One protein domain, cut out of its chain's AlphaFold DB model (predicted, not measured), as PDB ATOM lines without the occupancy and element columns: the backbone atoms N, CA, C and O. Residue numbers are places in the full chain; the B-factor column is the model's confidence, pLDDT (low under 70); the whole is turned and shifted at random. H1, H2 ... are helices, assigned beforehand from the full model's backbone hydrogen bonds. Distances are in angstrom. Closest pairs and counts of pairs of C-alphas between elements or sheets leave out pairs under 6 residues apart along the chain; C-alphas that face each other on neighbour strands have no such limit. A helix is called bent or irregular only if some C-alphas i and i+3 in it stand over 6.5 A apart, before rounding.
ATOM      1  N   LEU A   2       5.044  28.226  23.688       80.81
ATOM      2  CA  LEU A   2       6.202  28.214  22.780       80.81
ATOM      3  C   LEU A   2       5.845  28.430  21.294       80.81
ATOM      4  O   LEU A   2       6.396  29.315  20.651       80.81
ATOM      5  N   GLU A   3       4.833  27.727  20.779       85.56
ATOM      6  CA  GLU A   3       4.389  27.868  19.378       85.56
ATOM      7  C   GLU A   3       3.816  29.260  19.051       85.56
ATOM      8  O   GLU A   3       3.911  29.760  17.931       85.56
ATOM      9  N   LYS A   4       3.218  29.936  20.041       88.31
ATOM     10  CA  LYS A   4       2.753  31.322  19.878       88.31
ATOM     11  C   LYS A   4       3.944  32.280  19.801       88.31
ATOM     12  O   LYS A   4       3.953  33.145  18.934       88.31
ATOM     13  N   LYS A   5       4.943  32.094  20.670       89.94
ATOM     14  CA  LYS A   5       6.190  32.872  20.668       89.94
ATOM     15  C   LYS A   5       6.942  32.697  19.346       89.94
ATOM     16  O   LYS A   5       7.272  33.692  18.715       89.94
ATOM     17  N   ARG A   6       7.109  31.459  18.872       90.94
ATOM     18  CA  ARG A   6       7.771  31.155  17.594       90.94
ATOM     19  C   ARG A   6       7.092  31.832  16.402       90.94
ATOM     20  O   ARG A   6       7.762  32.496  15.617       90.94
ATOM     21  N   ARG A   7       5.766  31.700  16.277       93.38
ATOM     22  CA  ARG A   7       5.006  32.363  15.202       93.38
ATOM     23  C   ARG A   7       5.163  33.876  15.237       93.38
ATOM     24  O   ARG A   7       5.306  34.495  14.190       93.38
ATOM     25  N   GLU A   8       5.171  34.459  16.429       95.00
ATOM     26  CA  GLU A   8       5.353  35.897  16.580       95.00
ATOM     27  C   GLU A   8       6.777  36.341  16.216       95.00
ATOM     28  O   GLU A   8       6.927  37.310  15.482       95.00
ATOM     29  N   VAL A   9       7.816  35.602  16.616       95.12
ATOM     30  CA  VAL A   9       9.205  35.864  16.195       95.12
ATOM     31  C   VAL A   9       9.334  35.843  14.668       95.12
ATOM     32  O   VAL A   9       9.874  36.781  14.085       95.12
ATOM     33  N   LEU A  10       8.782  34.820  14.008       95.75
ATOM     34  CA  LEU A  10       8.797  34.715  12.544       95.75
ATOM     35  C   LEU A  10       8.032  35.863  11.873       95.75
ATOM     36  O   LEU A  10       8.507  36.431  10.890       95.75
ATOM     37  N   ARG A  11       6.872  36.244  12.426       96.94
ATOM     38  CA  ARG A  11       6.105  37.403  11.951       96.94
ATOM     39  C   ARG A  11       6.936  38.681  12.041       96.94
ATOM     40  O   ARG A  11       6.963  39.437  11.077       96.94
ATOM     41  N   LEU A  12       7.604  38.916  13.175       97.44
ATOM     42  CA  LEU A  12       8.436  40.099  13.415       97.44
ATOM     43  C   LEU A  12       9.640  40.153  12.474       97.44
ATOM     44  O   LEU A  12       9.934  41.218  11.934       97.44
ATOM     45  N   TYR A  13      10.288  39.011  12.232       97.12
ATOM     46  CA  TYR A  13      11.397  38.903  11.284       97.12
ATOM     47  C   TYR A  13      10.993  39.360   9.875       97.12
ATOM     48  O   TYR A  13      11.723  40.116   9.238       97.12
ATOM     49  N   GLY A  14       9.796  38.968   9.421       97.19
ATOM     50  CA  GLY A  14       9.267  39.316   8.099       97.19
ATOM     51  C   GLY A  14       8.745  40.752   7.941       97.19
ATOM     52  O   GLY A  14       8.349  41.131   6.840       97.19
ATOM     53  N   LEU A  15       8.707  41.573   8.998       98.19
ATOM     54  CA  LEU A  15       8.229  42.957   8.895       98.19
ATOM     55  C   LEU A  15       9.246  43.849   8.177       98.19
ATOM     56  O   LEU A  15      10.432  43.778   8.466       98.19
ATOM     57  N   THR A  16       8.798  44.787   7.339       97.88
ATOM     58  CA  THR A  16       9.655  45.891   6.848       97.88
ATOM     59  C   THR A  16      10.086  46.809   7.998       97.88
ATOM     60  O   THR A  16       9.397  46.847   9.018       97.88
ATOM     61  N   ASP A  17      11.119  47.629   7.815       98.25
ATOM     62  CA  ASP A  17      11.677  48.507   8.863       98.25
ATOM     63  C   ASP A  17      10.633  49.370   9.558       98.25
ATOM     64  O   ASP A  17      10.541  49.362  10.783       98.25
ATOM     65  N   ARG A  18       9.759  50.022   8.785       97.00
ATOM     66  CA  ARG A  18       8.670  50.847   9.326       97.00
ATOM     67  C   ARG A  18       7.760  50.064  10.276       97.00
ATOM     68  O   ARG A  18       7.378  50.573  11.329       97.00
ATOM     69  N   TRP A  19       7.382  48.849   9.887       98.00
ATOM     70  CA  TRP A  19       6.481  48.004  10.670       98.00
ATOM     71  C   TRP A  19       7.186  47.386  11.875       98.00
ATOM     72  O   TRP A  19       6.597  47.344  12.953       98.00
ATOM     73  N   LEU A  20       8.449  46.976  11.726       98.44
ATOM     74  CA  LEU A  20       9.257  46.492  12.840       98.44
ATOM     75  C   LEU A  20       9.467  47.601  13.878       98.44
ATOM     76  O   LEU A  20       9.232  47.379  15.060       98.44
ATOM     77  N   ALA A  21       9.806  48.817  13.446       98.19
ATOM     78  CA  ALA A  21       9.972  49.973  14.323       98.19
ATOM     79  C   ALA A  21       8.701  50.280  15.129       98.19
ATOM     80  O   ALA A  21       8.763  50.470  16.345       98.19
ATOM     81  N   ALA A  22       7.540  50.294  14.463       97.12
ATOM     82  CA  ALA A  22       6.251  50.512  15.119       97.12
ATOM     83  C   ALA A  22       5.954  49.424  16.162       97.12
ATOM     84  O   ALA A  22       5.465  49.716  17.255       97.12
ATOM     85  N   GLU A  23       6.286  48.177  15.844       97.25
ATOM     86  CA  GLU A  23       6.036  47.038  16.713       97.25
ATOM     87  C   GLU A  23       6.978  47.006  17.925       97.25
ATOM     88  O   GLU A  23       6.511  46.806  19.046       97.25
ATOM     89  N   LEU A  24       8.264  47.327  17.744       97.81
ATOM     90  CA  LEU A  24       9.218  47.534  18.840       97.81
ATOM     91  C   LEU A  24       8.716  48.614  19.810       97.81
ATOM     92  O   LEU A  24       8.677  48.400  21.024       97.81
ATOM     93  N   GLN A  25       8.256  49.755  19.284       96.75
ATOM     94  CA  GLN A  25       7.688  50.825  20.105       96.75
ATOM     95  C   GLN A  25       6.418  50.389  20.844       96.75
ATOM     96  O   GLN A  25       6.233  50.722  22.017       96.75
ATOM     97  N   ARG A  26       5.520  49.663  20.173       95.81
ATOM     98  CA  ARG A  26       4.281  49.170  20.782       95.81
ATOM     99  C   ARG A  26       4.588  48.225  21.941       95.81
ATOM    100  O   ARG A  26       4.057  48.406  23.035       95.81
ATOM    101  N   GLN A  27       5.467  47.253  21.719       95.75
ATOM    102  CA  GLN A  27       5.826  46.253  22.718       95.75
ATOM    103  C   GLN A  27       6.560  46.874  23.914       95.75
ATOM    104  O   GLN A  27       6.204  46.591  25.057       95.75
ATOM    105  N   VAL A  28       7.499  47.798  23.687       96.25
ATOM    106  CA  VAL A  28       8.226  48.444  24.791       96.25
ATOM    107  C   VAL A  28       7.341  49.399  25.605       96.25
ATOM    108  O   VAL A  28       7.544  49.575  26.805       96.25
ATOM    109  N   LYS A  29       6.313  50.010  24.994       95.38
ATOM    110  CA  LYS A  29       5.274  50.763  25.726       95.38
ATOM    111  C   LYS A  29       4.488  49.852  26.668       95.38
ATOM    112  O   LYS A  29       4.324  50.198  27.833       95.38
ATOM    113  N   LEU A  30       4.058  48.686  26.186       95.06
ATOM    114  CA  LEU A  30       3.350  47.702  27.010       95.06
ATOM    115  C   LEU A  30       4.216  47.206  28.176       95.06
ATOM    116  O   LEU A  30       3.720  47.111  29.295       95.06
ATOM    117  N   LEU A  31       5.512  46.967  27.948       94.88
ATOM    118  CA  LEU A  31       6.425  46.568  29.023       94.88
ATOM    119  C   LEU A  31       6.604  47.639  30.084       94.88
ATOM    120  O   LEU A  31       6.578  47.317  31.261       94.88
ATOM    121  N   ARG A  32       6.726  48.910  29.708       95.56
ATOM    122  CA  ARG A  32       6.832  49.989  30.703       95.56
ATOM    123  C   ARG A  32       5.573  50.138  31.553       95.56
ATOM    124  O   ARG A  32       5.674  50.526  32.711       95.56
ATOM    125  N   VAL A  33       4.400  49.816  31.000       94.50
ATOM    126  CA  VAL A  33       3.147  49.760  31.769       94.50
ATOM    127  C   VAL A  33       3.142  48.563  32.722       94.50
ATOM    128  O   VAL A  33       2.749  48.716  33.874       94.50
ATOM    129  N   ALA A  34       3.598  47.391  32.268       93.75
ATOM    130  CA  ALA A  34       3.657  46.174  33.081       93.75
ATOM    131  C   ALA A  34       4.742  46.223  34.173       93.75
ATOM    132  O   ALA A  34       4.557  45.677  35.257       93.75
ATOM    133  N   PHE A  35       5.847  46.918  33.907       94.31
ATOM    134  CA  PHE A  35       6.998  47.052  34.796       94.31
ATOM    135  C   PHE A  35       7.271  48.524  35.118       94.31
ATOM    136  O   PHE A  35       8.318  49.064  34.746       94.31
ATOM    137  N   PRO A  36       6.355  49.206  35.831       94.94
ATOM    138  CA  PRO A  36       6.473  50.637  36.066       94.94
ATOM    139  C   PRO A  36       7.727  50.984  36.866       94.94
ATOM    140  O   PRO A  36       8.243  52.084  36.722       94.94
ATOM    141  N   ARG A  37       8.251  50.070  37.690       94.62
ATOM    142  CA  ARG A  37       9.448  50.319  38.504       94.62
ATOM    143  C   ARG A  37      10.686  50.699  37.685       94.62
ATOM    144  O   ARG A  37      11.504  51.425  38.217       94.62
ATOM    145  N   TYR A  38      10.790  50.273  36.423       95.12
ATOM    146  CA  TYR A  38      11.899  50.658  35.552       95.12
ATOM    147  C   TYR A  38      11.704  52.089  35.057       95.12
ATOM    148  O   TYR A  38      10.807  52.373  34.254       95.12
ATOM    149  N   ARG A  39      12.530  53.012  35.552       95.88
ATOM    150  CA  ARG A  39      12.413  54.451  35.280       95.88
ATOM    151  C   ARG A  39      13.452  54.936  34.264       95.88
ATOM    152  O   ARG A  39      14.562  54.420  34.236       95.88
ATOM    153  N   PRO A  40      13.144  55.983  33.476       95.25
ATOM    154  CA  PRO A  40      14.030  56.462  32.408       95.25
ATOM    155  C   PRO A  40      15.352  57.081  32.886       95.25
ATOM    156  O   PRO A  40      16.225  57.334  32.073       95.25
ATOM    157  N   TRP A  41      15.513  57.383  34.176       93.94
ATOM    158  CA  TRP A  41      16.763  57.925  34.733       93.94
ATOM    159  C   TRP A  41      17.634  56.861  35.410       93.94
ATOM    160  O   TRP A  41      18.742  57.165  35.857       93.94
ATOM    161  N   GLU A  42      17.147  55.626  35.530       92.94
ATOM    162  CA  GLU A  42      17.908  54.541  36.139       92.94
ATOM    163  C   GLU A  42      18.937  53.986  35.162       92.94
ATOM    164  O   GLU A  42      18.641  53.703  34.003       92.94
ATOM    165  N   ARG A  43      20.154  53.761  35.660       88.19
ATOM    166  CA  ARG A  43      21.279  53.236  34.873       88.19
ATOM    167  C   ARG A  43      21.450  51.725  35.020       88.19
ATOM    168  O   ARG A  43      22.570  51.226  35.046       88.19
ATOM    169  N   VAL A  44      20.338  51.009  35.158       94.12
ATOM    170  CA  VAL A  44      20.309  49.539  35.165       94.12
ATOM    171  C   VAL A  44      19.912  49.026  33.786       94.12
ATOM    172  O   VAL A  44      19.172  49.702  33.068       94.12
ATOM    173  N   TYR A  45      20.394  47.841  33.409       96.06
ATOM    174  CA  TYR A  45      20.237  47.304  32.055       96.06
ATOM    175  C   TYR A  45      18.784  47.274  31.579       96.06
ATOM    176  O   TYR A  45      18.510  47.738  30.475       96.06
ATOM    177  N   ASP A  46      17.846  46.832  32.420       96.31
ATOM    178  CA  ASP A  46      16.418  46.785  32.090       96.31
ATOM    179  C   ASP A  46      15.835  48.173  31.781       96.31
ATOM    180  O   ASP A  46      15.124  48.361  30.790       96.31
ATOM    181  N   SER A  47      16.168  49.178  32.596       96.81
ATOM    182  CA  SER A  47      15.686  50.548  32.412       96.81
ATOM    183  C   SER A  47      16.270  51.174  31.146       96.81
ATOM    184  O   SER A  47      15.523  51.724  30.332       96.81
ATOM    185  N   VAL A  48      17.575  51.012  30.909       96.81
ATOM    186  CA  VAL A  48      18.229  51.521  29.693       96.81
ATOM    187  C   VAL A  48      17.714  50.788  28.446       96.81
ATOM    188  O   VAL A  48      17.493  51.411  27.402       96.81
ATOM    189  N   PHE A  49      17.433  49.487  28.547       97.50
ATOM    190  CA  PHE A  49      16.820  48.691  27.485       97.50
ATOM    191  C   PHE A  49      15.440  49.228  27.081       97.50
ATOM    192  O   PHE A  49      15.213  49.530  25.905       97.50
ATOM    193  N   LEU A  50      14.539  49.402  28.055       97.19
ATOM    194  CA  LEU A  50      13.153  49.814  27.818       97.19
ATOM    195  C   LEU A  50      13.019  51.279  27.377       97.19
ATOM    196  O   LEU A  50      12.164  51.604  26.549       97.19
ATOM    197  N   TRP A  51      13.829  52.182  27.931       97.94
ATOM    198  CA  TRP A  51      13.678  53.622  27.699       97.94
ATOM    199  C   TRP A  51      14.606  54.183  26.619       97.94
ATOM    200  O   TRP A  51      14.291  55.227  26.033       97.94
ATOM    201  N   HIS A  52      15.720  53.511  26.312       97.69
ATOM    202  CA  HIS A  52      16.748  54.068  25.426       97.69
ATOM    203  C   HIS A  52      17.117  53.145  24.265       97.69
ATOM    204  O   HIS A  52      16.938  53.568  23.125       97.69
ATOM    205  N   PHE A  53      17.546  51.897  24.497       97.94
ATOM    206  CA  PHE A  53      17.997  51.021  23.399       97.94
ATOM    207  C   PHE A  53      16.881  50.664  22.418       97.94
ATOM    208  O   PHE A  53      17.018  50.933  21.226       97.94
ATOM    209  N   VAL A  54      15.766  50.089  22.890       97.94
ATOM    210  CA  VAL A  54      14.673  49.687  21.984       97.94
ATOM    211  C   VAL A  54      14.105  50.898  21.227       97.94
ATOM    212  O   VAL A  54      13.970  50.822  20.001       97.94
ATOM    213  N   PRO A  55      13.835  52.046  21.883       98.19
ATOM    214  CA  PRO A  55      13.452  53.262  21.174       98.19
ATOM    215  C   PRO A  55      14.502  53.772  20.173       98.19
ATOM    216  O   PRO A  55      14.126  54.224  19.092       98.19
ATOM    217  N   GLU A  56      15.799  53.714  20.489       98.38
ATOM    218  CA  GLU A  56      16.859  54.170  19.581       98.38
ATOM    219  C   GLU A  56      16.962  53.287  18.332       98.38
ATOM    220  O   GLU A  56      17.036  53.819  17.223       98.38
ATOM    221  N   VAL A  57      16.856  51.962  18.482       98.31
ATOM    222  CA  VAL A  57      16.770  51.031  17.344       98.31
ATOM    223  C   VAL A  57      15.537  51.342  16.495       98.31
ATOM    224  O   VAL A  57      15.651  51.509  15.281       98.31
ATOM    225  N   ALA A  58      14.367  51.525  17.114       98.31
ATOM    226  CA  ALA A  58      13.157  51.902  16.384       98.31
ATOM    227  C   ALA A  58      13.320  53.236  15.630       98.31
ATOM    228  O   ALA A  58      12.820  53.374  14.512       98.31
ATOM    229  N   ARG A  59      14.040  54.216  16.196       98.19
ATOM    230  CA  ARG A  59      14.324  55.487  15.513       98.19
ATOM    231  C   ARG A  59      15.183  55.284  14.268       98.19
ATOM    232  O   ARG A  59      14.886  55.871  13.230       98.19
ATOM    233  N   ARG A  60      16.235  54.469  14.360       98.19
ATOM    234  CA  ARG A  60      17.132  54.180  13.227       98.19
ATOM    235  C   ARG A  60      16.428  53.407  12.112       98.19
ATOM    236  O   ARG A  60      16.691  53.673  10.949       98.19
ATOM    237  N   LEU A  61      15.439  52.586  12.460       98.06
ATOM    238  CA  LEU A  61      14.503  51.964  11.512       98.06
ATOM    239  C   LEU A  61      13.436  52.932  10.946       98.06
ATOM    240  O   LEU A  61      12.578  52.528  10.161       98.06
ATOM    241  N   GLY A  62      13.450  54.209  11.342       96.62
ATOM    242  CA  GLY A  62      12.608  55.261  10.770       96.62
ATOM    243  C   GLY A  62      11.393  55.685  11.601       96.62
ATOM    244  O   GLY A  62      10.609  56.513  11.126       96.62
ATOM    245  N   ALA A  63      11.209  55.186  12.830       96.31
ATOM    246  CA  ALA A  63      10.182  55.732  13.723       96.31
ATOM    247  C   ALA A  63      10.488  57.195  14.087       96.31
ATOM    248  O   ALA A  63      11.639  57.573  14.311       96.31
ATOM    249  N   ARG A  64       9.441  58.025  14.164       92.50
ATOM    250  CA  ARG A  64       9.567  59.479  14.389       92.50
ATOM    251  C   ARG A  64       8.912  59.981  15.674       92.50
ATOM    252  O   ARG A  64       9.279  61.045  16.154       92.50
ATOM    253  N   SER A  65       7.953  59.240  16.225       92.00
ATOM    254  CA  SER A  65       7.185  59.676  17.393       92.00
ATOM    255  C   SER A  65       7.701  59.006  18.658       92.00
ATOM    256  O   SER A  65       7.630  57.783  18.773       92.00
ATOM    257  N   PHE A  66       8.155  59.811  19.614       94.38
ATOM    258  CA  PHE A  66       8.672  59.364  20.905       94.38
ATOM    259  C   PHE A  66       8.102  60.231  22.029       94.38
ATOM    260  O   PHE A  66       7.754  61.391  21.818       94.38
ATOM    261  N   THR A  67       7.979  59.661  23.221       92.50
ATOM    262  CA  THR A  67       7.658  60.393  24.453       92.50
ATOM    263  C   THR A  67       8.894  61.137  24.965       92.50
ATOM    264  O   THR A  67      10.015  60.735  24.670       92.50
ATOM    265  N   ALA A  68       8.704  62.181  25.777       90.94
ATOM    266  CA  ALA A  68       9.790  63.057  26.236       90.94
ATOM    267  C   ALA A  68      10.940  62.339  26.970       90.94
ATOM    268  O   ALA A  68      12.070  62.810  26.937       90.94
ATOM    269  N   ASN A  69      10.662  61.199  27.608       94.38
ATOM    270  CA  ASN A  69      11.647  60.437  28.379       94.38
ATOM    271  C   ASN A  69      12.292  59.287  27.588       94.38
ATOM    272  O   ASN A  69      13.122  58.557  28.123       94.38
ATOM    273  N   GLU A  70      11.888  59.073  26.336       94.94
ATOM    274  CA  GLU A  70      12.529  58.080  25.477       94.94
ATOM    275  C   GLU A  70      13.788  58.670  24.854       94.94
ATOM    276  O   GLU A  70      13.786  59.814  24.404       94.94
ATOM    277  N   ARG A  71      14.841  57.849  24.758       93.81
ATOM    278  CA  ARG A  71      16.087  58.226  24.064       93.81
ATOM    279  C   ARG A  71      16.733  59.500  24.638       93.81
ATOM    280  O   ARG A  71      17.271  60.316  23.898       93.81
ATOM    281  N   THR A  72      16.663  59.684  25.952       94.25
ATOM    282  CA  THR A  72      17.308  60.806  26.649       94.25
ATOM    283  C   THR A  72      18.699  60.463  27.176       94.25
ATOM    284  O   THR A  72      19.470  61.374  27.474       94.25
ATOM    285  N   ASP A  73      19.060  59.177  27.256       94.94
ATOM    286  CA  ASP A  73      20.428  58.777  27.575       94.94
ATOM    287  C   ASP A  73      21.369  59.167  26.434       94.94
ATOM    288  O   ASP A  73      21.341  58.590  25.341       94.94
ATOM    289  N   ARG A  74      22.215  60.164  26.724       92.88
ATOM    290  CA  ARG A  74      23.189  60.714  25.786       92.88
ATOM    291  C   ARG A  74      24.096  59.629  25.216       92.88
ATOM    292  O   ARG A  74      24.358  59.679  24.022       92.88
ATOM    293  N   TRP A  75      24.536  58.665  26.026       93.38
ATOM    294  CA  TRP A  75      25.437  57.612  25.560       93.38
ATOM    295  C   TRP A  75      24.794  56.801  24.443       93.38
ATOM    296  O   TRP A  75      25.408  56.620  23.398       93.38
ATOM    297  N   VAL A  76      23.540  56.387  24.622       96.25
ATOM    298  CA  VAL A  76      22.828  55.558  23.641       96.25
ATOM    299  C   VAL A  76      22.559  56.324  22.346       96.25
ATOM    300  O   VAL A  76      22.755  55.791  21.256       96.25
ATOM    301  N   VAL A  77      22.131  57.588  22.432       95.12
ATOM    302  CA  VAL A  77      21.778  58.357  21.225       95.12
ATOM    303  C   VAL A  77      22.979  58.817  20.408       95.12
ATOM    304  O   VAL A  77      22.817  59.066  19.215       95.12
ATOM    305  N   THR A  78      24.163  58.947  21.015       96.81
ATOM    306  CA  THR A  78      25.376  59.360  20.293       96.81
ATOM    307  C   THR A  78      26.190  58.200  19.737       96.81
ATOM    308  O   THR A  78      27.102  58.450  18.957       96.81
ATOM    309  N   MET A  79      25.889  56.954  20.117       97.12
ATOM    310  CA  MET A  79      26.566  55.774  19.572       97.12
ATOM    311  C   MET A  79      26.434  55.713  18.048       97.12
ATOM    312  O   MET A  79      25.347  55.894  17.497       97.12
ATOM    313  N   SER A  80      27.511  55.353  17.361       96.00
ATOM    314  CA  SER A  80      27.453  54.860  15.984       96.00
ATOM    315  C   SER A  80      26.594  53.593  15.883       96.00
ATOM    316  O   SER A  80      26.245  52.962  16.883       96.00
ATOM    317  N   ASP A  81      26.216  53.203  14.667       96.19
ATOM    318  CA  ASP A  81      25.453  51.968  14.420       96.19
ATOM    319  C   ASP A  81      26.176  50.723  14.949       96.19
ATOM    320  O   ASP A  81      25.562  49.845  15.558       96.19
ATOM    321  N   ARG A  82      27.504  50.714  14.821       93.94
ATOM    322  CA  ARG A  82      28.373  49.668  15.358       93.94
ATOM    323  C   ARG A  82      28.385  49.648  16.884       93.94
ATOM    324  O   ARG A  82      28.193  48.592  17.481       93.94
ATOM    325  N   GLU A  83      28.621  50.793  17.521       95.38
ATOM    326  CA  GLU A  83      28.669  50.867  18.986       95.38
ATOM    327  C   GLU A  83      27.327  50.476  19.604       95.38
ATOM    328  O   GLU A  83      27.309  49.734  20.583       95.38
ATOM    329  N   LEU A  84      26.212  50.895  18.994       96.44
ATOM    330  CA  LEU A  84      24.873  50.529  19.447       96.44
ATOM    331  C   LEU A  84      24.669  49.011  19.398       96.44
ATOM    332  O   LEU A  84      24.164  48.438  20.361       96.44
ATOM    333  N   ARG A  85      25.087  48.353  18.309       95.88
ATOM    334  CA  ARG A  85      25.009  46.892  18.164       95.88
ATOM    335  C   ARG A  85      25.817  46.172  19.246       95.88
ATOM    336  O   ARG A  85      25.275  45.309  19.936       95.88
ATOM    337  N   CYS A  86      27.083  46.545  19.432       94.62
ATOM    338  CA  CYS A  86      27.944  45.920  20.440       94.62
ATOM    339  C   CYS A  86      27.419  46.156  21.865       94.62
ATOM    340  O   CYS A  86      27.338  45.219  22.662       94.62
ATOM    341  N   ALA A  87      27.017  47.390  22.179       95.44
ATOM    342  CA  ALA A  87      26.469  47.739  23.482       95.44
ATOM    343  C   ALA A  87      25.145  47.008  23.746       95.44
ATOM    344  O   ALA A  87      24.946  46.493  24.843       95.44
ATOM    345  N   PHE A  88      24.276  46.879  22.740       96.00
ATOM    346  CA  PHE A  88      23.036  46.120  22.874       96.00
ATOM    347  C   PHE A  88      23.296  44.650  23.213       96.00
ATOM    348  O   PHE A  88      22.617  44.106  24.077       96.00
ATOM    349  N   GLY A  89      24.301  44.021  22.596       94.81
ATOM    350  CA  GLY A  89      24.698  42.655  22.941       94.81
ATOM    351  C   GLY A  89      25.067  42.494  24.422       94.81
ATOM    352  O   GLY A  89      24.687  41.503  25.041       94.81
ATOM    353  N   GLN A  90      25.746  43.488  25.006       94.06
ATOM    354  CA  GLN A  90      26.060  43.513  26.441       94.06
ATOM    355  C   GLN A  90      24.808  43.719  27.297       94.06
ATOM    356  O   GLN A  90      24.617  43.008  28.281       94.06
ATOM    357  N   VAL A  91      23.938  44.662  26.920       95.69
ATOM    358  CA  VAL A  91      22.682  44.914  27.641       95.69
ATOM    359  C   VAL A  91      21.800  43.675  27.647       95.69
ATOM    360  O   VAL A  91      21.330  43.283  28.708       95.69
ATOM    361  N   LEU A  92      21.618  43.031  26.492       95.62
ATOM    362  CA  LEU A  92      20.789  41.837  26.354       95.62
ATOM    363  C   LEU A  92      21.280  40.696  27.256       95.62
ATOM    364  O   LEU A  92      20.471  40.061  27.923       95.62
ATOM    365  N   ALA A  93      22.597  40.482  27.331       93.50
ATOM    366  CA  ALA A  93      23.196  39.455  28.185       93.50
ATOM    367  C   ALA A  93      23.029  39.712  29.695       93.50
ATOM    368  O   ALA A  93      23.258  38.804  30.490       93.50
ATOM    369  N   ASN A  94      22.659  40.933  30.092       95.38
ATOM    370  CA  ASN A  94      22.500  41.338  31.488       95.38
ATOM    371  C   ASN A  94      21.069  41.795  31.824       95.38
ATOM    372  O   ASN A  94      20.860  42.407  32.874       95.38
ATOM    373  N   LEU A  95      20.085  41.535  30.954       95.00
ATOM    374  CA  LEU A  95      18.683  41.774  31.297       95.00
ATOM    375  C   LEU A  95      18.251  40.851  32.433       95.00
ATOM    376  O   LEU A  95      18.671  39.695  32.510       95.00
ATOM    377  N   SER A  96      17.378  41.355  33.302       92.38
ATOM    378  CA  SER A  96      16.774  40.525  34.333       92.38
ATOM    379  C   SER A  96      15.913  39.429  33.689       92.38
ATOM    380  O   SER A  96      15.116  39.739  32.792       92.38
ATOM    381  N   PRO A  97      15.970  38.176  34.191       91.12
ATOM    382  CA  PRO A  97      15.071  37.109  33.758       91.12
ATOM    383  C   PRO A  97      13.593  37.485  33.873       91.12
ATOM    384  O   PRO A  97      12.764  36.992  33.122       91.12
ATOM    385  N   GLU A  98      13.239  38.419  34.761       91.44
ATOM    386  CA  GLU A  98      11.856  38.865  34.915       91.44
ATOM    387  C   GLU A  98      11.256  39.437  33.622       91.44
ATOM    388  O   GLU A  98      10.072  39.229  33.354       91.44
ATOM    389  N   LEU A  99      12.051  40.119  32.785       89.75
ATOM    390  CA  LEU A  99      11.563  40.592  31.490       89.75
ATOM    391  C   LEU A  99      11.313  39.420  30.532       89.75
ATOM    392  O   LEU A  99      10.261  39.387  29.886       89.75
ATOM    393  N   SER A 100      12.234  38.455  30.449       88.25
ATOM    394  CA  SER A 100      12.130  37.301  29.543       88.25
ATOM    395  C   SER A 100      11.100  36.258  29.990       88.25
ATOM    396  O   SER A 100      10.489  35.611  29.139       88.25
ATOM    397  N   ASP A 101      10.863  36.133  31.293       88.56
ATOM    398  CA  ASP A 101       9.908  35.192  31.891       88.56
ATOM    399  C   ASP A 101       8.486  35.763  31.932       88.56
ATOM    400  O   ASP A 101       7.509  35.052  32.184       88.56
ATOM    401  N   SER A 102       8.341  37.058  31.646       86.19
ATOM    402  CA  SER A 102       7.040  37.702  31.579       86.19
ATOM    403  C   SER A 102       6.201  37.233  30.386       86.19
ATOM    404  O   SER A 102       6.684  36.736  29.356       86.19
ATOM    405  N   ALA A 103       4.887  37.441  30.500       83.94
ATOM    406  CA  ALA A 103       3.976  37.252  29.380       83.94
ATOM    407  C   ALA A 103       4.405  38.091  28.161       83.94
ATOM    408  O   ALA A 103       5.201  39.029  28.244       83.94
ATOM    409  N   LEU A 104       3.841  37.772  26.995       78.62
ATOM    410  CA  LEU A 104       4.013  38.629  25.825       78.62
ATOM    411  C   LEU A 104       3.622  40.071  26.188       78.62
ATOM    412  O   LEU A 104       2.527  40.265  26.723       78.62
ATOM    413  N   PRO A 105       4.466  41.073  25.886       87.25
ATOM    414  CA  PRO A 105       5.576  41.039  24.921       87.25
ATOM    415  C   PRO A 105       7.002  40.808  25.475       87.25
ATOM    416  O   PRO A 105       7.946  40.778  24.685       87.25
ATOM    417  N   GLY A 106       7.209  40.650  26.785       87.38
ATOM    418  CA  GLY A 106       8.565  40.668  27.366       87.38
ATOM    419  C   GLY A 106       9.391  39.443  27.013       87.38
ATOM    420  O   GLY A 106      10.524  39.587  26.556       87.38
ATOM    421  N   SER A 107       8.757  38.270  27.024       89.88
ATOM    422  CA  SER A 107       9.346  37.025  26.514       89.88
ATOM    423  C   SER A 107       9.776  37.061  25.043       89.88
ATOM    424  O   SER A 107      10.439  36.123  24.601       89.88
ATOM    425  N   ILE A 108       9.421  38.101  24.276       92.06
ATOM    426  CA  ILE A 108       9.886  38.316  22.898       92.06
ATOM    427  C   ILE A 108      10.949  39.409  22.815       92.06
ATOM    428  O   ILE A 108      11.983  39.188  22.191       92.06
ATOM    429  N   LEU A 109      10.732  40.581  23.421       93.44
ATOM    430  CA  LEU A 109      11.714  41.670  23.344       93.44
ATOM    431  C   LEU A 109      13.023  41.338  24.071       93.44
ATOM    432  O   LEU A 109      14.090  41.701  23.581       93.44
ATOM    433  N   ALA A 110      12.941  40.642  25.204       93.19
ATOM    434  CA  ALA A 110      14.095  40.172  25.968       93.19
ATOM    435  C   ALA A 110      14.505  38.739  25.582       93.19
ATOM    436  O   ALA A 110      15.194  38.071  26.342       93.19
ATOM    437  N   ASN A 111      14.044  38.236  24.430       92.19
ATOM    438  CA  ASN A 111      14.385  36.891  23.983       92.19
ATOM    439  C   ASN A 111      15.880  36.777  23.667       92.19
ATOM    440  O   ASN A 111      16.495  37.739  23.198       92.19
ATOM    441  N   ASP A 112      16.439  35.590  23.860       91.25
ATOM    442  CA  ASP A 112      17.819  35.315  23.487       91.25
ATOM    443  C   ASP A 112      18.021  35.434  21.967       91.25
ATOM    444  O   ASP A 112      17.093  35.255  21.168       91.25
ATOM    445  N   VAL A 113      19.250  35.764  21.555       92.50
ATOM    446  CA  VAL A 113      19.557  36.069  20.146       92.50
ATOM    447  C   VAL A 113      19.298  34.873  19.234       92.50
ATOM    448  O   VAL A 113      18.781  35.047  18.136       92.50
ATOM    449  N   GLU A 114      19.598  33.657  19.686       89.69
ATOM    450  CA  GLU A 114      19.414  32.417  18.929       89.69
ATOM    451  C   GLU A 114      17.964  32.003  18.723       89.69
ATOM    452  O   GLU A 114      17.654  31.320  17.743       89.69
ATOM    453  N   ASP A 115      17.087  32.432  19.624       90.25
ATOM    454  CA  ASP A 115      15.659  32.142  19.583       90.25
ATOM    455  C   ASP A 115      14.888  33.232  18.829       90.25
ATOM    456  O   ASP A 115      13.662  33.167  18.710       90.25
ATOM    457  N   GLY A 116      15.613  34.220  18.300       93.19
ATOM    458  CA  GLY A 116      15.102  35.345  17.543       93.19
ATOM    459  C   GLY A 116      14.692  36.493  18.455       93.19
ATOM    460  O   GLY A 116      13.678  36.433  19.155       93.19
ATOM    461  N   ASN A 117      15.465  37.575  18.394       96.00
ATOM    462  CA  ASN A 117      15.184  38.815  19.102       96.00
ATOM    463  C   ASN A 117      14.847  39.925  18.084       96.00
ATOM    464  O   ASN A 117      15.677  40.247  17.232       96.00
ATOM    465  N   PRO A 118      13.663  40.560  18.158       97.00
ATOM    466  CA  PRO A 118      13.256  41.564  17.175       97.00
ATOM    467  C   PRO A 118      14.091  42.848  17.206       97.00
ATOM    468  O   PRO A 118      14.158  43.557  16.204       97.00
ATOM    469  N   VAL A 119      14.750  43.156  18.326       97.62
ATOM    470  CA  VAL A 119      15.698  44.273  18.407       97.62
ATOM    471  C   VAL A 119      16.968  43.932  17.627       97.62
ATOM    472  O   VAL A 119      17.467  44.778  16.889       97.62
ATOM    473  N   VAL A 120      17.434  42.679  17.705       96.94
ATOM    474  CA  VAL A 120      18.545  42.179  16.877       96.94
ATOM    475  C   VAL A 120      18.184  42.213  15.396       96.94
ATOM    476  O   VAL A 120      18.990  42.690  14.608       96.94
ATOM    477  N   PHE A 121      16.958  41.833  15.016       97.25
ATOM    478  CA  PHE A 121      16.514  41.951  13.619       97.25
ATOM    479  C   PHE A 121      16.601  43.394  13.122       97.25
ATOM    480  O   PHE A 121      16.984  43.631  11.983       97.25
ATOM    481  N   GLY A 122      16.260  44.363  13.976       97.50
ATOM    482  CA  GLY A 122      16.434  45.777  13.672       97.50
ATOM    483  C   GLY A 122      17.904  46.160  13.505       97.50
ATOM    484  O   GLY A 122      18.267  46.814  12.531       97.50
ATOM    485  N   LEU A 123      18.760  45.721  14.428       97.12
ATOM    486  CA  LEU A 123      20.197  45.992  14.389       97.12
ATOM    487  C   LEU A 123      20.891  45.365  13.178       97.12
ATOM    488  O   LEU A 123      21.763  46.013  12.615       97.12
ATOM    489  N   ASP A 124      20.498  44.167  12.745       95.31
ATOM    490  CA  ASP A 124      21.038  43.512  11.545       95.31
ATOM    491  C   ASP A 124      20.753  44.319  10.265       95.31
ATOM    492  O   ASP A 124      21.536  44.277   9.319       95.31
ATOM    493  N   ARG A 125      19.658  45.094  10.240       95.38
ATOM    494  CA  ARG A 125      19.287  45.964   9.107       95.38
ATOM    495  C   ARG A 125      19.976  47.321   9.136       95.38
ATOM    496  O   ARG A 125      20.199  47.915   8.089       95.38
ATOM    497  N   ILE A 126      20.291  47.813  10.332       96.06
ATOM    498  CA  ILE A 126      21.003  49.080  10.540       96.06
ATOM    499  C   ILE A 126      22.511  48.881  10.336       96.06
ATOM    500  O   ILE A 126      23.173  49.683   9.689       96.06
ATOM    501  N   CYS A 127      23.054  47.809  10.908       94.38
ATOM    502  CA  CYS A 127      24.473  47.496  10.929       94.38
ATOM    503  C   CYS A 127      24.663  46.006  10.651       94.38
ATOM    504  O   CYS A 127      24.554  45.167  11.553       94.38
ATOM    505  N   VAL A 128      24.960  45.693   9.388       86.50
ATOM    506  CA  VAL A 128      25.312  44.333   8.976       86.50
ATOM    507  C   VAL A 128      26.578  43.907   9.728       86.50
ATOM    508  O   VAL A 128      27.544  44.674   9.767       86.50
ATOM    509  N   PRO A 129      26.607  42.706  10.329       85.62
ATOM    510  CA  PRO A 129      27.784  42.222  11.026       85.62
ATOM    511  C   PRO A 129      28.941  42.047  10.042       85.62
ATOM    512  O   PRO A 129      28.903  41.220   9.135       85.62
ATOM    513  N   VAL A 130      29.997  42.822  10.254       75.56
ATOM    514  CA  VAL A 130      31.338  42.546   9.726       75.56
ATOM    515  C   VAL A 130      32.112  41.851  10.852       75.56
ATOM    516  O   VAL A 130      31.664  41.903  11.996       75.56
ATOM    517  N   ASP A 131      33.219  41.154  10.589       70.44
ATOM    518  CA  ASP A 131      34.077  40.610  11.656       70.44
ATOM    519  C   ASP A 131      34.576  41.729  12.584       70.44
ATOM    520  O   ASP A 131      35.604  42.366  12.369       70.44
ATOM    521  N   MET A 132      33.770  42.010  13.606       70.19
ATOM    522  CA  MET A 132      33.913  43.120  14.526       70.19
ATOM    523  C   MET A 132      34.258  42.558  15.891       70.19
ATOM    524  O   MET A 132      33.469  41.853  16.525       70.19
ATOM    525  N   GLU A 133      35.436  42.927  16.374       77.56
ATOM    526  CA  GLU A 133      35.802  42.703  17.763       77.56
ATOM    527  C   GLU A 133      34.752  43.357  18.683       77.56
ATOM    528  O   GLU A 133      34.377  44.518  18.492       77.56
ATOM    529  N   GLY A 134      34.228  42.581  19.636       83.12
ATOM    530  CA  GLY A 134      33.203  43.021  20.589       83.12
ATOM    531  C   GLY A 134      31.740  42.803  20.176       83.12
ATOM    532  O   GLY A 134      30.859  43.036  21.004       83.12
ATOM    533  N   ASP A 135      31.449  42.315  18.964       93.00
ATOM    534  CA  ASP A 135      30.075  41.980  18.559       93.00
ATOM    535  C   ASP A 135      29.615  40.650  19.187       93.00
ATOM    536  O   ASP A 135      29.748  39.560  18.618       93.00
ATOM    537  N   LEU A 136      29.077  40.744  20.406       92.88
ATOM    538  CA  LEU A 136      28.553  39.596  21.146       92.88
ATOM    539  C   LEU A 136      27.401  38.890  20.423       92.88
ATOM    540  O   LEU A 136      27.262  37.674  20.565       92.88
ATOM    541  N   ILE A 137      26.602  39.634  19.654       94.88
ATOM    542  CA  ILE A 137      25.438  39.111  18.936       94.88
ATOM    543  C   ILE A 137      25.927  38.191  17.821       94.88
ATOM    544  O   ILE A 137      25.603  37.003  17.817       94.88
ATOM    545  N   ALA A 138      26.772  38.708  16.924       94.25
ATOM    546  CA  ALA A 138      27.311  37.926  15.816       94.25
ATOM    547  C   ALA A 138      28.125  36.725  16.316       94.25
ATOM    548  O   ALA A 138      27.984  35.620  15.791       94.25
ATOM    549  N   ARG A 139      28.927  36.907  17.375       92.94
ATOM    550  CA  ARG A 139      29.708  35.819  17.978       92.94
ATOM    551  C   ARG A 139      28.820  34.689  18.503       92.94
ATOM    552  O   ARG A 139      29.105  33.524  18.224       92.94
ATOM    553  N   ARG A 140      27.747  35.012  19.237       92.81
ATOM    554  CA  ARG A 140      26.805  34.013  19.773       92.81
ATOM    555  C   ARG A 140      26.038  33.318  18.644       92.81
ATOM    556  O   ARG A 140      25.952  32.093  18.648       92.81
ATOM    557  N   LEU A 141      25.577  34.067  17.639       93.31
ATOM    558  CA  LEU A 141      24.883  33.501  16.478       93.31
ATOM    559  C   LEU A 141      25.774  32.536  15.684       93.31
ATOM    560  O   LEU A 141      25.341  31.419  15.413       93.31
ATOM    561  N   ARG A 142      27.032  32.897  15.398       92.50
ATOM    562  CA  ARG A 142      27.989  32.011  14.704       92.50
ATOM    563  C   ARG A 142      28.309  30.754  15.505       92.50
ATOM    564  O   ARG A 142      28.337  29.667  14.938       92.50
ATOM    565  N   ALA A 143      28.515  30.878  16.818       91.38
ATOM    566  CA  ALA A 143      28.768  29.725  17.681       91.38
ATOM    567  C   ALA A 143      27.593  28.730  17.649       91.38
ATOM    568  O   ALA A 143      27.787  27.524  17.490       91.38
ATOM    569  N   ILE A 144      26.364  29.243  17.735       90.56
ATOM    570  CA  ILE A 144      25.150  28.423  17.730       90.56
ATOM    571  C   ILE A 144      24.877  27.842  16.344       90.56
ATOM    572  O   ILE A 144      24.520  26.671  16.239       90.56
ATOM    573  N   ALA A 145      25.088  28.612  15.281       89.81
ATOM    574  CA  ALA A 145      24.976  28.134  13.910       89.81
ATOM    575  C   ALA A 145      25.985  27.013  13.618       89.81
ATOM    576  O   ALA A 145      25.591  25.967  13.106       89.81
ATOM    577  N   GLY A 146      27.236  27.157  14.070       90.50
ATOM    578  CA  GLY A 146      28.258  26.110  13.995       90.50
ATOM    579  C   GLY A 146      27.844  24.833  14.731       90.50
ATOM    580  O   GLY A 146      27.876  23.746  14.153       90.50
ATOM    581  N   ALA A 147      27.344  24.954  15.967       89.94
ATOM    582  CA  ALA A 147      26.794  23.818  16.714       89.94
ATOM    583  C   ALA A 147      25.573  23.186  16.013       89.94
ATOM    584  O   ALA A 147      25.360  21.971  16.066       89.94
ATOM    585  N   ARG A 148      24.773  24.004  15.320       87.56
ATOM    586  CA  ARG A 148      23.593  23.582  14.558       87.56
ATOM    587  C   ARG A 148      23.913  23.170  13.113       87.56
ATOM    588  O   ARG A 148      22.995  22.715  12.430       87.56
ATOM    589  N   LYS A 149      25.169  23.238  12.657       89.44
ATOM    590  CA  LYS A 149      25.570  22.991  11.258       89.44
ATOM    591  C   LYS A 149      24.712  23.773  10.245       89.44
ATOM    592  O   LYS A 149      24.354  23.240   9.200       89.44
ATOM    593  N   VAL A 150      24.343  25.002  10.600       88.75
ATOM    594  CA  VAL A 150      23.624  25.956   9.743       88.75
ATOM    595  C   VAL A 150      24.616  27.041   9.342       88.75
ATOM    596  O   VAL A 150      25.445  27.434  10.165       88.75
ATOM    597  N   ASP A 151      24.558  27.504   8.097       86.44
ATOM    598  CA  ASP A 151      25.391  28.625   7.662       86.44
ATOM    599  C   ASP A 151      24.905  29.934   8.304       86.44
ATOM    600  O   ASP A 151      23.705  30.186   8.418       86.44
ATOM    601  N   CYS A 152      25.832  30.761   8.783       87.12
ATOM    602  CA  CYS A 152      25.501  32.016   9.450       87.12
ATOM    603  C   CYS A 152      26.680  32.983   9.396       87.12
ATOM    604  O   CYS A 152      27.747  32.741   9.959       87.12
ATOM    605  N   ASN A 153      26.442  34.153   8.813       88.19
ATOM    606  CA  ASN A 153      27.395  35.261   8.764       88.19
ATOM    607  C   ASN A 153      27.346  36.168  10.017       88.19
ATOM    608  O   ASN A 153      27.978  37.223  10.055       88.19
ATOM    609  N   GLY A 154      26.652  35.749  11.079       89.94
ATOM    610  CA  GLY A 154      26.412  36.553  12.283       89.94
ATOM    611  C   GLY A 154      25.087  37.321  12.275       89.94
ATOM    612  O   GLY A 154      24.877  38.145  13.163       89.94
ATOM    613  N   VAL A 155      24.219  37.056  11.295       92.69
ATOM    614  CA  VAL A 155      22.824  37.518  11.224       92.69
ATOM    615  C   VAL A 155      21.899  36.367  11.596       92.69
ATOM    616  O   VAL A 155      22.143  35.218  11.218       92.69
ATOM    617  N   TRP A 156      20.828  36.665  12.328       92.94
ATOM    618  CA  TRP A 156      19.834  35.647  12.647       92.94
ATOM    619  C   TRP A 156      18.937  35.358  11.438       92.94
ATOM    620  O   TRP A 156      18.464  36.275  10.763       92.94
TER     621      TRP A 156
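Overview. This is residues 2 to 156 of the 165 residues of an uncharacterized protein of Burkholderia territorii (UniProt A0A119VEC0). Helices H2, H3 and H5 lie side by side, neighbours running opposite ways, and the shorter H8 packs across H2 and H3. H1 and H9 reach away from this core, H4 packs on H3, and short H6 and H7 make a corner near H1 and H2. The 155 printed residues hold nine named helices, H1 to H9 in chain order, and no named strand: all helix. The whole is compact and rounded, with a radius of gyration of the C-alphas of 14.5 A and spans of 44 by 35 by 28 A.

Along the chain. H1, residues 2 to 13, begins at C-alpha 2 (6.202, 28.214, 22.780) and measures 16.5 A. H2 is residues 17 to 34, 25.6 A, and H3 residues 45 to 60, 20.3 A. H3 is irregular, C-alphas 51 and 54 being 7.0 A apart, with a kink of 31 degrees near residue 52. H4 is residues 74 to 78, H5 81 to 93, 18.7 A, H6 97 to 101, H7 106 to 109 and H8 118 to 126, 12.7 A. H9, residues 136 to 148, 18.0 A, ends at C-alpha 148 (23.593, 23.582, 14.558).

Arrangement. The hub, H8, touches five helices, among them H3, C-alphas 57 and 122 being closest at 6.4 A. H2 and H3 form a helical hairpin at a shallow tilt of 23 degrees, C-alphas 21 and 58 closest at 4.3 A. H9 touches H5 with residues 136 to 137 alone, C-alphas 89 and 136 closest at 5.2 A. Every O i to N i+4 pair is within hydrogen-bond range in H1, H2, H4, H5, H6 and H9; H3 has 9 of 12, H8 4 of 5, and H7 is too short.

Size, cuts and confidence. The C-alphas of Ala 68 and Lys 149 are farthest apart, 45.6 A. The printed part has no cut, the link from H3 to H4 is long, and no printed residue is under 70 in pLDDT.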